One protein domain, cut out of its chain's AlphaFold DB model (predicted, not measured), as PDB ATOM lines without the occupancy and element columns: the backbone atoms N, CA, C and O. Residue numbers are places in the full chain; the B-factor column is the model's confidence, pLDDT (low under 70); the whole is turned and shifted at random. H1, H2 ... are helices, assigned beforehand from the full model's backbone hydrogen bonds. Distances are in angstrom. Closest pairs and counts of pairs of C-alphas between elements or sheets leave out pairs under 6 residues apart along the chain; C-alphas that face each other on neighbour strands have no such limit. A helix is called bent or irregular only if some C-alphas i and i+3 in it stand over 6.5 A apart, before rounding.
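AT A GLANCE: This is residues 261 to 316 of the 317 residues of the protein "TAF domain-containing protein" of Hevea brasiliensis (UniProt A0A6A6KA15). Three helices make a narrow, elongated ring: the long H2, bent in its course into arms H2a and H2b at 81 degrees, runs along one side, and H1 and H3 follow one behind the other along the opposite side. H1 folds over into H2a at one end of the ring, H2b folds back into H3 at the other, and the end of H3 meets H1 near its beginning, at Val 314 and Tyr 264. The turn at residues 272 to 277 sticks out at one end. The printed part has 56 residues with three named helices in the order H1, H2, H3 and no named strand, and its class is all helix. It is only just compact, close to loose, with a radius of gyration of the C-alphas of 12.2 A, and it spans 36 by 19 by 14 A.

IN THESE COORDINATES: H1 is residues 261 to 272, 16.6 A from first to last C-alpha, and begins with C-alpha 261 at (7.393, -32.069, -11.979). H2, residues 275 to 297, was assigned as one helix by its hydrogen bonds, but it is bent: C-alphas 284 and 287 are 7.4 A apart. Its arm H2a is residues 275 to 284, 13.6 A long, and begins with C-alpha 275 at (0.128, -47.789, -24.832). Its arm H2b is residues 287 to 297, 15.1 A long, and is irregular, with C-alphas 292 and 295 6.7 A apart. H3 is residues 305 to 315, 16.0 A long, and ends with C-alpha 315 at (-2.785, -37.991, -12.733).

HOW THE PARTS SIT: H1 touches H2a with residues 267 to 271 alone, and their closest C-alphas are those of Ala 271 and Val 278, 5.9 A apart. The two form a helical hairpin, running opposite ways at a steep tilt of 44 degrees. H2a and H2b stand about perpendicular, at 81 degrees. H2b and H3 form a second helical hairpin and touch, the closest C-alphas being those of Met 297 and Arg 308, 4.9 A apart. They run opposite ways at a shallow tilt of 21 degrees. H3 touches H1, with the C-alphas of Val 314 and Tyr 264 closest at 4.9 A. These two run the same way at a shallow tilt of 24 degrees. H1 and H2b are apart, and so are H2a and H3. In H1 and H3 every O i to N i+4 pair is within hydrogen-bond range, against 4 of 6 in H2a and 4 of 7 in H2b.

THE WHOLE: The two C-alphas farthest apart are those of Asn 276 and Lys 303, 36.5 A. The printed part has no cut. The link from H1 to H2 is tight, with 2 residues, and that from H2 to H3 is short, with 7. Mean pLDDT of the printed part is 78.2, and residues 299 and 316 are under 70.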
ATOM      1  N   ALA A 261       7.025 -32.384 -10.595       75.12
ATOM      2  CA  ALA A 261       7.393 -32.069 -11.979       75.12
ATOM      3  C   ALA A 261       8.258 -33.155 -12.662       75.12
ATOM      4  O   ALA A 261       8.118 -33.405 -13.859       75.12
ATOM      5  N   SER A 262       9.137 -33.836 -11.917       79.06
ATOM      6  CA  SER A 262       9.929 -34.956 -12.442       79.06
ATOM      7  C   SER A 262       9.067 -36.189 -12.696       79.06
ATOM      8  O   SER A 262       9.301 -36.893 -13.674       79.06
ATOM      9  N   HIS A 263       8.063 -36.429 -11.850       77.56
ATOM     10  CA  HIS A 263       7.090 -37.491 -12.076       77.56
ATOM     11  C   HIS A 263       6.212 -37.218 -13.301       77.56
ATOM     12  O   HIS A 263       5.989 -38.122 -14.101       77.56
ATOM     13  N   TYR A 264       5.781 -35.969 -13.493       79.75
ATOM     14  CA  TYR A 264       5.035 -35.561 -14.685       79.75
ATOM     15  C   TYR A 264       5.810 -35.873 -15.973       79.75
ATOM     16  O   TYR A 264       5.302 -36.550 -16.864       79.75
ATOM     17  N   GLY A 265       7.071 -35.429 -16.059       79.75
ATOM     18  CA  GLY A 265       7.912 -35.674 -17.237       79.75
ATOM     19  C   GLY A 265       8.181 -37.161 -17.483       79.75
ATOM     20  O   GLY A 265       8.204 -37.613 -18.624       79.75
ATOM     21  N   ALA A 266       8.323 -37.930 -16.406       79.94
ATOM     22  CA  ALA A 266       8.445 -39.379 -16.433       79.94
ATOM     23  C   ALA A 266       7.213 -40.076 -17.034       79.94
ATOM     24  O   ALA A 266       7.351 -40.874 -17.961       79.94
ATOM     25  N   VAL A 267       6.017 -39.764 -16.528       80.25
ATOM     26  CA  VAL A 267       4.751 -40.334 -17.010       80.25
ATOM     27  C   VAL A 267       4.509 -39.936 -18.464       80.25
ATOM     28  O   VAL A 267       4.209 -40.798 -19.287       80.25
ATOM     29  N   GLN A 268       4.732 -38.665 -18.811       82.88
ATOM     30  CA  GLN A 268       4.581 -38.174 -20.181       82.88
ATOM     31  C   GLN A 268       5.572 -38.840 -21.150       82.88
ATOM     32  O   GLN A 268       5.209 -39.169 -22.279       82.88
ATOM     33  N   GLY A 269       6.813 -39.077 -20.712       81.12
ATOM     34  CA  GLY A 269       7.818 -39.801 -21.489       81.12
ATOM     35  C   GLY A 269       7.430 -41.261 -21.727       81.12
ATOM     36  O   GLY A 269       7.489 -41.733 -22.858       81.12
ATOM     37  N   LEU A 270       6.966 -41.965 -20.689       81.38
ATOM     38  CA  LEU A 270       6.474 -43.343 -20.810       81.38
ATOM     39  C   LEU A 270       5.217 -43.437 -21.686       81.38
ATOM     40  O   LEU A 270       5.083 -44.384 -22.457       81.38
ATOM     41  N   ALA A 271       4.323 -42.449 -21.613       83.38
ATOM     42  CA  ALA A 271       3.154 -42.360 -22.480       83.38
ATOM     43  C   ALA A 271       3.543 -42.186 -23.958       83.38
ATOM     44  O   ALA A 271       2.943 -42.817 -24.828       83.38
ATOM     45  N   ALA A 272       4.587 -41.399 -24.244       83.25
ATOM     46  CA  ALA A 272       5.106 -41.208 -25.599       83.25
ATOM     47  C   ALA A 272       5.758 -42.473 -26.198       83.25
ATOM     48  O   ALA A 272       5.812 -42.598 -27.420       83.25
ATOM     49  N   LEU A 273       6.210 -43.427 -25.370       80.25
ATOM     50  CA  LEU A 273       6.726 -44.726 -25.830       80.25
ATOM     51  C   LEU A 273       5.617 -45.681 -26.312       80.25
ATOM     52  O   LEU A 273       5.908 -46.661 -26.997       80.25
ATOM     53  N   GLY A 274       4.354 -45.404 -25.973       81.81
ATOM     54  CA  GLY A 274       3.184 -46.119 -26.478       81.81
ATOM     55  C   GLY A 274       2.344 -46.833 -25.408       81.81
ATOM     56  O   GLY A 274       2.763 -47.010 -24.261       81.81
ATOM     57  N   PRO A 275       1.135 -47.301 -25.780       84.44
ATOM     58  CA  PRO A 275       0.128 -47.789 -24.832       84.44
ATOM     59  C   PRO A 275       0.543 -49.073 -24.097       84.44
ATOM     60  O   PRO A 275       0.170 -49.278 -22.942       84.44
ATOM     61  N   ASN A 276       1.355 -49.927 -24.728       82.62
ATOM     62  CA  ASN A 276       1.846 -51.159 -24.104       82.62
ATOM     63  C   ASN A 276       2.809 -50.874 -22.943       82.62
ATOM     64  O   ASN A 276       2.776 -51.577 -21.936       82.62
ATOM     65  N   VAL A 277       3.620 -49.815 -23.045       82.50
ATOM     66  CA  VAL A 277       4.546 -49.399 -21.981       82.50
ATOM     67  C   VAL A 277       3.768 -48.866 -20.780       82.50
ATOM     68  O   VAL A 277       4.042 -49.251 -19.645       82.50
ATOM     69  N   VAL A 278       2.734 -48.058 -21.028       80.50
ATOM     70  CA  VAL A 278       1.812 -47.568 -19.991       80.50
ATOM     71  C   VAL A 278       1.134 -48.735 -19.268       80.50
ATOM     72  O   VAL A 278       1.112 -48.778 -18.037       80.50
ATOM     73  N   ARG A 279       0.641 -49.729 -20.019       81.38
ATOM     74  CA  ARG A 279      -0.026 -50.908 -19.451       81.38
ATOM     75  C   ARG A 279       0.900 -51.769 -18.589       81.38
ATOM     76  O   ARG A 279       0.444 -52.322 -17.596       81.38
ATOM     77  N   LEU A 280       2.170 -51.897 -18.971       81.19
ATOM     78  CA  LEU A 280       3.134 -52.759 -18.283       81.19
ATOM     79  C   LEU A 280       3.836 -52.076 -17.103       81.19
ATOM     80  O   LEU A 280       4.150 -52.751 -16.129       81.19
ATOM     81  N   LEU A 281       4.094 -50.765 -17.173       77.25
ATOM     82  CA  LEU A 281       4.898 -50.058 -16.165       77.25
ATOM     83  C   LEU A 281       4.083 -49.132 -15.257       77.25
ATOM     84  O   LEU A 281       4.421 -48.996 -14.082       77.25
ATOM     85  N   ILE A 282       3.029 -48.495 -15.779       77.44
ATOM     86  CA  ILE A 282       2.256 -47.489 -15.037       77.44
ATOM     87  C   ILE A 282       1.059 -48.134 -14.334       77.44
ATOM     88  O   ILE A 282       0.912 -47.953 -13.130       77.44
ATOM     89  N   LEU A 283       0.241 -48.926 -15.040       79.69
ATOM     90  CA  LEU A 283      -0.972 -49.522 -14.451       79.69
ATOM     91  C   LEU A 283      -0.716 -50.383 -13.200       79.69
ATOM     92  O   LEU A 283      -1.449 -50.203 -12.230       79.69
ATOM     93  N   PRO A 284       0.305 -51.265 -13.147       83.38
ATOM     94  CA  PRO A 284       0.546 -52.085 -11.955       83.38
ATOM     95  C   PRO A 284       0.993 -51.268 -10.738       83.38
ATOM     96  O   PRO A 284       0.808 -51.696  -9.605       83.38
ATOM     97  N   ASN A 285       1.583 -50.092 -10.971       77.00
ATOM     98  CA  ASN A 285       2.107 -49.214  -9.928       77.00
ATOM     99  C   ASN A 285       1.178 -48.026  -9.639       77.00
ATOM    100  O   ASN A 285       1.553 -47.134  -8.885       77.00
ATOM    101  N   LEU A 286      -0.023 -47.990 -10.224       79.69
ATOM    102  CA  LEU A 286      -0.924 -46.846 -10.109       79.69
ATOM    103  C   LEU A 286      -1.484 -46.693  -8.688       79.69
ATOM    104  O   LEU A 286      -1.494 -45.593  -8.154       79.69
ATOM    105  N   GLU A 287      -1.896 -47.794  -8.062       77.81
ATOM    106  CA  GLU A 287      -2.438 -47.820  -6.697       77.81
ATOM    107  C   GLU A 287      -1.430 -47.337  -5.630       77.81
ATOM    108  O   GLU A 287      -1.750 -46.397  -4.899       77.81
ATOM    109  N   PRO A 288      -0.183 -47.852  -5.560       77.81
ATOM    110  CA  PRO A 288       0.810 -47.320  -4.623       77.81
ATOM    111  C   PRO A 288       1.225 -45.877  -4.948       77.81
ATOM    112  O   PRO A 288       1.621 -45.131  -4.053       77.81
ATOM    113  N   TYR A 289       1.127 -45.463  -6.212       76.12
ATOM    114  CA  TYR A 289       1.457 -44.105  -6.635       76.12
ATOM    115  C   TYR A 289       0.350 -43.089  -6.304       76.12
ATOM    116  O   TYR A 289       0.646 -41.956  -5.922       76.12
ATOM    117  N   LEU A 290      -0.921 -43.501  -6.354       75.94
ATOM    118  CA  LEU A 290      -2.073 -42.709  -5.911       75.94
ATOM    119  C   LEU A 290      -1.988 -42.374  -4.420       75.94
ATOM    120  O   LEU A 290      -2.161 -41.215  -4.051       75.94
ATOM    121  N   LEU A 291      -1.605 -43.341  -3.582       78.94
ATOM    122  CA  LEU A 291      -1.413 -43.125  -2.141       78.94
ATOM    123  C   LEU A 291      -0.330 -42.075  -1.824       78.94
ATOM    124  O   LEU A 291      -0.394 -41.414  -0.787       78.94
ATOM    125  N   LEU A 292       0.655 -41.899  -2.713       76.56
ATOM    126  CA  LEU A 292       1.688 -40.865  -2.600       76.56
ATOM    127  C   LEU A 292       1.184 -39.482  -3.052       76.56
ATOM    128  O   LEU A 292       1.578 -38.471  -2.473       76.56
ATOM    129  N   LEU A 293       0.323 -39.427  -4.074       75.81
ATOM    130  CA  LEU A 293      -0.191 -38.182  -4.663       75.81
ATOM    131  C   LEU A 293      -1.400 -37.600  -3.915       75.81
ATOM    132  O   LEU A 293      -1.524 -36.380  -3.817       75.81
ATOM    133  N   GLU A 294      -2.279 -38.439  -3.361       78.81
ATOM    134  CA  GLU A 294      -3.464 -38.030  -2.589       78.81
ATOM    135  C   GLU A 294      -3.203 -36.945  -1.526       78.81
ATOM    136  O   GLU A 294      -3.936 -35.949  -1.505       78.81
ATOM    137  N   PRO A 295      -2.172 -37.040  -0.661       77.75
ATOM    138  CA  PRO A 295      -1.902 -35.998   0.329       77.75
ATOM    139  C   PRO A 295      -1.471 -34.651  -0.278       77.75
ATOM    140  O   PRO A 295      -1.702 -33.621   0.350       77.75
ATOM    141  N   GLU A 296      -0.895 -34.631  -1.482       76.81
ATOM    142  CA  GLU A 296      -0.502 -33.403  -2.194       76.81
ATOM    143  C   GLU A 296      -1.680 -32.764  -2.959       76.81
ATOM    144  O   GLU A 296      -1.660 -31.567  -3.254       76.81
ATOM    145  N   MET A 297      -2.737 -33.535  -3.244       74.44
ATOM    146  CA  MET A 297      -3.951 -33.067  -3.929       74.44
ATOM    147  C   MET A 297      -4.988 -32.444  -2.983       74.44
ATOM    148  O   MET A 297      -5.796 -31.616  -3.411       74.44
ATOM    149  N   LEU A 298      -4.987 -32.824  -1.702       77.44
ATOM    150  CA  LEU A 298      -5.985 -32.370  -0.734       77.44
ATOM    151  C   LEU A 298      -5.661 -30.981  -0.171       77.44
ATOM    152  O   LEU A 298      -4.559 -30.703   0.306       77.44
ATOM    153  N   LEU A 299      -6.680 -30.118  -0.155       69.62
ATOM    154  CA  LEU A 299      -6.597 -28.733   0.324       69.62
ATOM    155  C   LEU A 299      -6.223 -28.649   1.817       69.62
ATOM    156  O   LEU A 299      -5.554 -27.706   2.235       69.62
ATOM    157  N   GLU A 300      -6.600 -29.665   2.595       71.00
ATOM    158  CA  GLU A 300      -6.311 -29.785   4.029       71.00
ATOM    159  C   GLU A 300      -4.827 -30.036   4.332       71.00
ATOM    160  O   GLU A 300      -4.327 -29.614   5.375       71.00
ATOM    161  N   LYS A 301      -4.111 -30.704   3.417       70.62
ATOM    162  CA  LYS A 301      -2.728 -31.165   3.618       70.62
ATOM    163  C   LYS A 301      -1.702 -30.328   2.847       70.62
ATOM    164  O   LYS A 301      -0.625 -30.071   3.380       70.62
ATOM    165  N   GLN A 302      -2.044 -29.823   1.656       72.31
ATOM    166  CA  GLN A 302      -1.174 -28.957   0.852       72.31
ATOM    167  C   GLN A 302      -1.822 -27.589   0.606       72.31
ATOM    168  O   GLN A 302      -2.716 -27.434  -0.228       72.31
ATOM    169  N   LYS A 303      -1.339 -26.557   1.314       72.81
ATOM    170  CA  LYS A 303      -1.850 -25.174   1.208       72.81
ATOM    171  C   LYS A 303      -1.393 -24.457  -0.067       72.81
ATOM    172  O   LYS A 303      -2.032 -23.490  -0.468       72.81
ATOM    173  N   ASN A 304      -0.314 -24.919  -0.704       80.38
ATOM    174  CA  ASN A 304       0.190 -24.324  -1.938       80.38
ATOM    175  C   ASN A 304      -0.660 -24.762  -3.145       80.38
ATOM    176  O   ASN A 304      -0.635 -25.923  -3.547       80.38
ATOM    177  N   GLU A 305      -1.389 -23.812  -3.728       79.31
ATOM    178  CA  GLU A 305      -2.270 -24.027  -4.881       79.31
ATOM    179  C   GLU A 305      -1.523 -24.565  -6.111       79.31
ATOM    180  O   GLU A 305      -2.019 -25.463  -6.785       79.31
ATOM    181  N   ILE A 306      -0.295 -24.095  -6.357       79.19
ATOM    182  CA  ILE A 306       0.510 -24.487  -7.526       79.19
ATOM    183  C   ILE A 306       0.896 -25.966  -7.443       79.19
ATOM    184  O   ILE A 306       0.708 -26.708  -8.402       79.19
ATOM    185  N   LYS A 307       1.362 -26.422  -6.275       76.31
ATOM    186  CA  LYS A 307       1.732 -27.833  -6.062       76.31
ATOM    187  C   LYS A 307       0.535 -28.770  -6.190       76.31
ATOM    188  O   LYS A 307       0.660 -29.859  -6.740       76.31
ATOM    189  N   ARG A 308      -0.635 -28.317  -5.734       79.44
ATOM    190  CA  ARG A 308      -1.888 -29.060  -5.874       79.44
ATOM    191  C   ARG A 308      -2.266 -29.218  -7.345       79.44
ATOM    192  O   ARG A 308      -2.563 -30.322  -7.784       79.44
ATOM    193  N   LEU A 309      -2.208 -28.131  -8.117       78.88
ATOM    194  CA  LEU A 309      -2.471 -28.150  -9.560       78.88
ATOM    195  C   LEU A 309      -1.478 -29.041 -10.320       78.88
ATOM    196  O   LEU A 309      -1.873 -29.739 -11.251       78.88
ATOM    197  N   GLU A 310      -0.204 -29.048  -9.928       78.69
ATOM    198  CA  GLU A 310       0.809 -29.944 -10.496       78.69
ATOM    199  C   GLU A 310       0.504 -31.419 -10.203       78.69
ATOM    200  O   GLU A 310       0.594 -32.239 -11.114       78.69
ATOM    201  N   ALA A 311       0.089 -31.754  -8.975       78.56
ATOM    202  CA  ALA A 311      -0.298 -33.115  -8.604       78.56
ATOM    203  C   ALA A 311      -1.503 -33.613  -9.421       78.56
ATOM    204  O   ALA A 311      -1.470 -34.725  -9.945       78.56
ATOM    205  N   TRP A 312      -2.514 -32.759  -9.621       79.25
ATOM    206  CA  TRP A 312      -3.650 -33.058 -10.499       79.25
ATOM    207  C   TRP A 312      -3.214 -33.301 -11.951       79.25
ATOM    208  O   TRP A 312      -3.659 -34.259 -12.575       79.25
ATOM    209  N   ARG A 313      -2.280 -32.502 -12.487       80.12
ATOM    210  CA  ARG A 313      -1.773 -32.681 -13.862       80.12
ATOM    211  C   ARG A 313      -0.998 -33.982 -14.077       80.12
ATOM    212  O   ARG A 313      -0.962 -34.462 -15.205       80.12
ATOM    213  N   VAL A 314      -0.367 -34.537 -13.041       77.00
ATOM    214  CA  VAL A 314       0.350 -35.826 -13.120       77.00
ATOM    215  C   VAL A 314      -0.604 -37.004 -13.271       77.00
ATOM    216  O   VAL A 314      -0.278 -37.949 -13.985       77.00
ATOM    217  N   LEU A 315      -1.770 -36.944 -12.626       72.12
ATOM    218  CA  LEU A 315      -2.785 -37.991 -12.733       72.12
ATOM    219  C   LEU A 315      -3.433 -38.036 -14.127       72.12
ATOM    220  O   LEU A 315      -3.872 -39.092 -14.577       72.12
ATOM    221  N   GLY A 316      -3.434 -36.889 -14.805       67.69
ATOM    222  CA  GLY A 316      -4.040 -36.671 -16.111       67.69
ATOM    223  C   GLY A 316      -5.110 -35.573 -16.048       67.69
ATOM    224  O   GLY A 316      -5.578 -35.240 -14.959       67.69
TER     225      GLY A 316